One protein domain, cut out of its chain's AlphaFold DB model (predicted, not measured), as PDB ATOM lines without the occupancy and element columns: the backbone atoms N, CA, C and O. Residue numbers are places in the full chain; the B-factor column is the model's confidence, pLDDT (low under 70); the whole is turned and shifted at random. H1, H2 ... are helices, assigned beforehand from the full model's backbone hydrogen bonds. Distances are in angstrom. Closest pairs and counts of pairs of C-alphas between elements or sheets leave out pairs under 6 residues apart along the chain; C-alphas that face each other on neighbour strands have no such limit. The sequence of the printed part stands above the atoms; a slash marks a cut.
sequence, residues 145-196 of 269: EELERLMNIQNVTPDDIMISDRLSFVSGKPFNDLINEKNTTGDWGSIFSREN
ATOM      1  N   GLU A 145     152.876 113.341 140.949       94.88
ATOM      2  CA  GLU A 145     152.420 112.370 139.945       94.88
ATOM      3  C   GLU A 145     151.614 113.067 138.841       94.88
ATOM      4  O   GLU A 145     151.797 112.794 137.652       94.88
ATOM      5  N   GLU A 146     150.754 114.019 139.212       92.94
ATOM      6  CA  GLU A 146     150.018 114.852 138.269       92.94
ATOM      7  C   GLU A 146     150.963 115.699 137.417       92.94
ATOM      8  O   GLU A 146     150.809 115.732 136.192       92.94
ATOM      9  N   LEU A 147     151.953 116.349 138.034       92.25
ATOM     10  CA  LEU A 147     152.918 117.168 137.307       92.25
ATOM     11  C   LEU A 147     153.748 116.322 136.335       92.25
ATOM     12  O   LEU A 147     153.915 116.710 135.180       92.25
ATOM     13  N   GLU A 148     154.216 115.145 136.759       92.44
ATOM     14  CA  GLU A 148     154.928 114.211 135.882       92.44
ATOM     15  C   GLU A 148     154.048 113.770 134.705       92.44
ATOM     16  O   GLU A 148     154.486 113.792 133.552       92.44
ATOM     17  N   ARG A 149     152.774 113.445 134.958       94.50
ATOM     18  CA  ARG A 149     151.813 113.114 133.899       94.50
ATOM     19  C   ARG A 149     151.636 114.266 132.909       94.50
ATOM     20  O   ARG A 149     151.645 114.012 131.709       94.50
ATOM     21  N   LEU A 150     151.477 115.503 133.387       93.31
ATOM     22  CA  LEU A 150     151.309 116.686 132.532       93.31
ATOM     23  C   LEU A 150     152.546 116.943 131.667       93.31
ATOM     24  O   LEU A 150     152.415 117.207 130.474       93.31
ATOM     25  N   MET A 151     153.738 116.797 132.244       91.12
ATOM     26  CA  MET A 151     155.014 116.972 131.547       91.12
ATOM     27  C   MET A 151     155.297 115.877 130.507       91.12
ATOM     28  O   MET A 151     156.092 116.088 129.593       91.12
ATOM     29  N   ASN A 152     154.638 114.721 130.621       93.69
ATOM     30  CA  ASN A 152     154.724 113.627 129.653       93.69
ATOM     31  C   ASN A 152     153.732 113.764 128.482       93.69
ATOM     32  O   ASN A 152     153.792 112.972 127.536       93.69
ATOM     33  N   ILE A 153     152.825 114.747 128.507       91.75
ATOM     34  CA  ILE A 153     151.952 115.028 127.366       91.75
ATOM     35  C   ILE A 153     152.788 115.666 126.254       91.75
ATOM     36  O   ILE A 153     153.498 116.651 126.459       91.75
ATOM     37  N   GLN A 154     152.697 115.108 125.046       88.88
ATOM     38  CA  GLN A 154     153.466 115.595 123.907       88.88
ATOM     39  C   GLN A 154     153.175 117.082 123.641       88.88
ATOM     40  O   GLN A 154     152.022 117.470 123.485       88.88
ATOM     41  N   ASN A 155     154.236 117.887 123.524       86.00
ATOM     42  CA  ASN A 155     154.194 119.332 123.254       86.00
ATOM     43  C   ASN A 155     153.601 120.212 124.371       86.00
ATOM     44  O   ASN A 155     153.405 121.403 124.132       86.00
ATOM     45  N   VAL A 156     153.365 119.673 125.572       90.62
ATOM     46  CA  VAL A 156     153.030 120.477 126.757       90.62
ATOM     47  C   VAL A 156     154.316 120.907 127.458       90.62
ATOM     48  O   VAL A 156     155.187 120.094 127.763       90.62
ATOM     49  N   THR A 157     154.443 122.205 127.712       91.94
ATOM     50  CA  THR A 157     155.572 122.813 128.425       91.94
ATOM     51  C   THR A 157     155.158 123.292 129.823       91.94
ATOM     52  O   THR A 157     153.966 123.452 130.093       91.94
ATOM     53  N   PRO A 158     156.116 123.601 130.719       91.31
ATOM     54  CA  PRO A 158     155.798 124.233 132.001       91.31
ATOM     55  C   PRO A 158     155.020 125.547 131.855       91.31
ATOM     56  O   PRO A 158     154.140 125.832 132.661       91.31
ATOM     57  N   ASP A 159     155.307 126.326 130.806       91.06
ATOM     58  CA  ASP A 159     154.582 127.569 130.536       91.06
ATOM     59  C   ASP A 159     153.125 127.267 130.153       91.06
ATOM     60  O   ASP A 159     152.230 127.963 130.617       91.06
ATOM     61  N   ASP A 160     152.851 126.198 129.397       93.19
ATOM     62  CA  ASP A 160     151.475 125.791 129.069       93.19
ATOM     63  C   ASP A 160     150.680 125.388 130.320       93.19
ATOM     64  O   ASP A 160     149.499 125.725 130.433       93.19
ATOM     65  N   ILE A 161     151.323 124.717 131.282       93.81
ATOM     66  CA  ILE A 161     150.720 124.378 132.580       93.81
ATOM     67  C   ILE A 161     150.386 125.659 133.347       93.81
ATOM     68  O   ILE A 161     149.250 125.840 133.783       93.81
ATOM     69  N   MET A 162     151.333 126.594 133.456       92.75
ATOM     70  CA  MET A 162     151.091 127.872 134.130       92.75
ATOM     71  C   MET A 162     150.006 128.702 133.431       92.75
ATOM     72  O   MET A 162     149.195 129.336 134.107       92.75
ATOM     73  N   ILE A 163     149.967 128.701 132.091       94.19
ATOM     74  CA  ILE A 163     148.993 129.486 131.317       94.19
ATOM     75  C   ILE A 163     147.608 128.893 131.542       94.19
ATOM     76  O   ILE A 163     146.669 129.632 131.826       94.19
ATOM     77  N   SER A 164     147.496 127.567 131.486       94.88
ATOM     78  CA  SER A 164     146.245 126.851 131.743       94.88
ATOM     79  C   SER A 164     145.730 127.099 133.154       94.88
ATOM     80  O   SER A 164     144.535 127.309 133.341       94.88
ATOM     81  N   ASP A 165     146.614 127.099 134.153       95.56
ATOM     82  CA  ASP A 165     146.234 127.357 135.540       95.56
ATOM     83  C   ASP A 165     145.726 128.789 135.723       95.56
ATOM     84  O   ASP A 165     144.607 129.012 136.196       95.56
ATOM     85  N   ARG A 166     146.499 129.765 135.233       94.75
ATOM     86  CA  ARG A 166     146.126 131.176 135.302       94.75
ATOM     87  C   ARG A 166     144.832 131.461 134.545       94.75
ATOM     88  O   ARG A 166     143.976 132.170 135.066       94.75
ATOM     89  N   LEU A 167     144.678 130.910 133.342       95.25
ATOM     90  CA  LEU A 167     143.475 131.078 132.535       95.25
ATOM     91  C   LEU A 167     142.268 130.415 133.207       95.25
ATOM     92  O   LEU A 167     141.219 131.036 133.299       95.25
ATOM     93  N   SER A 168     142.427 129.208 133.751       96.62
ATOM     94  CA  SER A 168     141.367 128.523 134.497       96.62
ATOM     95  C   SER A 168     140.907 129.327 135.714       96.62
ATOM     96  O   SER A 168     139.711 129.382 135.990       96.62
ATOM     97  N   PHE A 169     141.832 129.988 136.415       96.19
ATOM     98  CA  PHE A 169     141.500 130.871 137.532       96.19
ATOM     99  C   PHE A 169     140.647 132.071 137.099       96.19
ATOM    100  O   PHE A 169     139.673 132.390 137.775       96.19
ATOM    101  N   VAL A 170     140.985 132.729 135.983       94.75
ATOM    102  CA  VAL A 170     140.262 133.938 135.544       94.75
ATOM    103  C   VAL A 170     138.968 133.635 134.784       94.75
ATOM    104  O   VAL A 170     137.995 134.362 134.947       94.75
ATOM    105  N   SER A 171     138.925 132.573 133.973       94.12
ATOM    106  CA  SER A 171     137.748 132.235 133.158       94.12
ATOM    107  C   SER A 171     136.804 131.244 133.837       94.12
ATOM    108  O   SER A 171     135.670 131.066 133.397       94.12
ATOM    109  N   GLY A 172     137.262 130.554 134.887       94.56
ATOM    110  CA  GLY A 172     136.532 129.458 135.528       94.56
ATOM    111  C   GLY A 172     136.486 128.168 134.700       94.56
ATOM    112  O   GLY A 172     135.898 127.178 135.139       94.56
ATOM    113  N   LYS A 173     137.101 128.142 133.510       96.31
ATOM    114  CA  LYS A 173     137.145 126.955 132.651       96.31
ATOM    115  C   LYS A 173     138.007 125.864 133.286       96.31
ATOM    116  O   LYS A 173     139.042 126.193 133.865       96.31
ATOM    117  N   PRO A 174     137.658 124.570 133.186       96.88
ATOM    118  CA  PRO A 174     138.482 123.513 133.764       96.88
ATOM    119  C   PRO A 174     139.895 123.474 133.166       96.88
ATOM    120  O   PRO A 174     140.081 123.521 131.954       96.88
ATOM    121  N   PHE A 175     140.903 123.332 134.028       96.38
ATOM    122  CA  PHE A 175     142.319 123.281 133.638       96.38
ATOM    123  C   PHE A 175     142.622 122.213 132.577       96.38
ATOM    124  O   PHE A 175     143.290 122.496 131.585       96.38
ATOM    125  N   ASN A 176     142.095 120.998 132.753       94.31
ATOM    126  CA  ASN A 176     142.331 119.905 131.806       94.31
ATOM    127  C   ASN A 176     141.720 120.193 130.428       94.31
ATOM    128  O   ASN A 176     142.292 119.797 129.414       94.31
ATOM    129  N   ASP A 177     140.600 120.919 130.378       96.06
ATOM    130  CA  ASP A 177     139.977 121.310 129.114       96.06
ATOM    131  C   ASP A 177     140.869 122.303 128.362       96.06
ATOM    132  O   ASP A 177     141.031 122.180 127.152       96.06
ATOM    133  N   LEU A 178     141.508 123.234 129.080       95.56
ATOM    134  CA  LEU A 178     142.454 124.195 128.507       95.56
ATOM    135  C   LEU A 178     143.722 123.523 127.969       95.56
ATOM    136  O   LEU A 178     144.147 123.839 126.859       95.56
ATOM    137  N   ILE A 179     144.293 122.560 128.702       94.00
ATOM    138  CA  ILE A 179     145.448 121.775 128.233       94.00
ATOM    139  C   ILE A 179     145.091 120.994 126.961       94.00
ATOM    140  O   ILE A 179     145.834 121.017 125.978       94.00
ATOM    141  N   ASN A 180     143.934 120.329 126.947       93.50
ATOM    142  CA  ASN A 180     143.469 119.576 125.782       93.50
ATOM    143  C   ASN A 180     143.200 120.486 124.579       93.50
ATOM    144  O   ASN A 180     143.545 120.140 123.445       93.50
ATOM    145  N   GLU A 181     142.618 121.661 124.814       93.75
ATOM    146  CA  GLU A 181     142.393 122.653 123.770       93.75
ATOM    147  C   GLU A 181     143.719 123.156 123.198       93.75
ATOM    148  O   GLU A 181     143.883 123.134 121.980       93.75
ATOM    149  N   LYS A 182     144.703 123.486 124.044       93.19
ATOM    150  CA  LYS A 182     146.048 123.892 123.606       93.19
ATOM    151  C   LYS A 182     146.746 122.813 122.786       93.19
ATOM    152  O   LYS A 182     147.405 123.136 121.796       93.19
ATOM    153  N   ASN A 183     146.585 121.543 123.149       90.81
ATOM    154  CA  ASN A 183     147.119 120.425 122.369       90.81
ATOM    155  C   ASN A 183     146.420 120.256 121.016       90.81
ATOM    156  O   ASN A 183     147.037 119.795 120.060       90.81
ATOM    157  N   THR A 184     145.146 120.644 120.927       91.44
ATOM    158  CA  THR A 184     144.357 120.555 119.695       91.44
ATOM    159  C   THR A 184     144.630 121.728 118.755       91.44
ATOM    160  O   THR A 184     144.805 121.525 117.556       91.44
ATOM    161  N   THR A 185     144.659 122.960 119.271       90.31
ATOM    162  CA  THR A 185     144.848 124.177 118.464       90.31
ATOM    163  C   THR A 185     146.317 124.479 118.191       90.31
ATOM    164  O   THR A 185     146.637 125.130 117.201       90.31
ATOM    165  N   GLY A 186     147.216 124.052 119.082       88.88
ATOM    166  CA  GLY A 186     148.631 124.407 119.058       88.88
ATOM    167  C   GLY A 186     148.929 125.848 119.490       88.88
ATOM    168  O   GLY A 186     150.093 126.157 119.747       88.88
ATOM    169  N   ASP A 187     147.915 126.703 119.653       89.38
ATOM    170  CA  ASP A 187     148.052 128.151 119.825       89.38
ATOM    171  C   ASP A 187     147.192 128.690 120.977       89.38
ATOM    172  O   ASP A 187     145.977 128.488 121.014       89.38
ATOM    173  N   TRP A 188     147.831 129.432 121.886       92.75
ATOM    174  CA  TRP A 188     147.166 130.099 123.006       92.75
ATOM    175  C   TRP A 188     146.356 131.321 122.577       92.75
ATOM    176  O   TRP A 188     145.328 131.597 123.192       92.75
ATOM    177  N   GLY A 189     146.782 132.040 121.531       92.00
ATOM    178  CA  GLY A 189     146.095 133.245 121.064       92.00
ATOM    179  C   GLY A 189     144.620 132.976 120.767       92.00
ATOM    180  O   GLY A 189     143.744 133.641 121.319       92.00
ATOM    181  N   SER A 190     144.346 131.930 119.988       91.56
ATOM    182  CA  SER A 190     142.987 131.493 119.643       91.56
ATOM    183  C   SER A 190     142.124 131.089 120.846       91.56
ATOM    184  O   SER A 190     140.903 131.256 120.818       91.56
ATOM    185  N   ILE A 191     142.736 130.559 121.910       94.56
ATOM    186  CA  ILE A 191     142.030 130.189 123.140       94.56
ATOM    187  C   ILE A 191     141.663 131.464 123.894       94.56
ATOM    188  O   ILE A 191     140.497 131.673 124.209       94.56
ATOM    189  N   PHE A 192     142.624 132.368 124.103       94.88
ATOM    190  CA  PHE A 192     142.371 133.623 124.808       94.88
ATOM    191  C   PHE A 192     141.297 134.480 124.143       94.88
ATOM    192  O   PHE A 192     140.432 134.994 124.846       94.88
ATOM    193  N   SER A 193     141.298 134.616 122.812       92.38
ATOM    194  CA  SER A 193     140.265 135.424 122.154       92.38
ATOM    195  C   SER A 193     138.884 134.793 122.190       92.38
ATOM    196  O   SER A 193     137.898 135.520 122.302       92.38
ATOM    197  N   ARG A 194     138.782 133.462 122.195       92.81
ATOM    198  CA  ARG A 194     137.500 132.778 122.414       92.81
ATOM    199  C   ARG A 194     136.957 133.012 123.823       92.81
ATOM    200  O   ARG A 194     135.755 133.182 123.992       92.81
ATOM    201  N   GLU A 195     137.850 133.060 124.806       94.50
ATOM    202  CA  GLU A 195     137.530 133.365 126.203       94.50
ATOM    203  C   GLU A 195     137.435 134.886 126.474       94.50
ATOM    204  O   GLU A 195     137.249 135.299 127.614       94.50
ATOM    205  N   ASN A 196     137.533 135.737 125.440       95.25
ATOM    206  CA  ASN A 196     137.521 137.206 125.530       95.25
ATOM    207  C   ASN A 196     138.588 137.802 126.468       95.25
ATOM    208  O   ASN A 196     138.368 138.858 127.062       95.25
TER     209      ASN A 196
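AT A GLANCE: This is residues 145 to 196 of the 269 residues of an uncharacterized protein of Paenibacillus sp. JW14 (UniProt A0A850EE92). H2, H3 and H4 form a small cluster of helices in which H3 packs steeply on H2 and turns a corner into H4, while H1 sits off at one end of the long axis, beyond a looped link. The 52 printed residues hold four named helices, H1 to H4 in order, and no named strand, in the class all helix. The whole is compact, with a radius of gyration of the C-alphas of 10.4 A, but elongated, spanning 31 by 20 by 15 A.

IN THESE COORDINATES: H1 is residues 145 to 151, from C-alpha 145 at (152.420, 112.370, 139.945). H2, residues 158 to 171, is 19.8 A long. H3, residues 175 to 185, is 15.4 A long. H4, residues 188 to 194, ends at C-alpha 194 at (137.500, 132.778, 122.414).

HOW THE PARTS SIT: H1 and H2 are close but not clearly touching, the closest C-alphas, of Met 151 and Pro 158, being 7.3 A apart. H2 and H3 touch at a steep tilt of 63 degrees, opposite ways; their closest C-alphas, of Ser 168 and Phe 175, are 5.4 A apart. H3 and H4 only just touch, only at the corner, with 3 pairs of C-alphas within 8 A, the closest Lys 182 and Trp 188 at 6.3 A. H2 and H4 are near each other; H1 is apart from H3 and H4. In H1, H2, H3 and H4 every O i to N i+4 pair is within hydrogen-bond range.

THE WHOLE: The C-alphas farthest apart, of Glu 145 and Asn 196, are 32.4 A apart. The printed part has no cut and no long link, and no printed residue is under 70 in pLDDT.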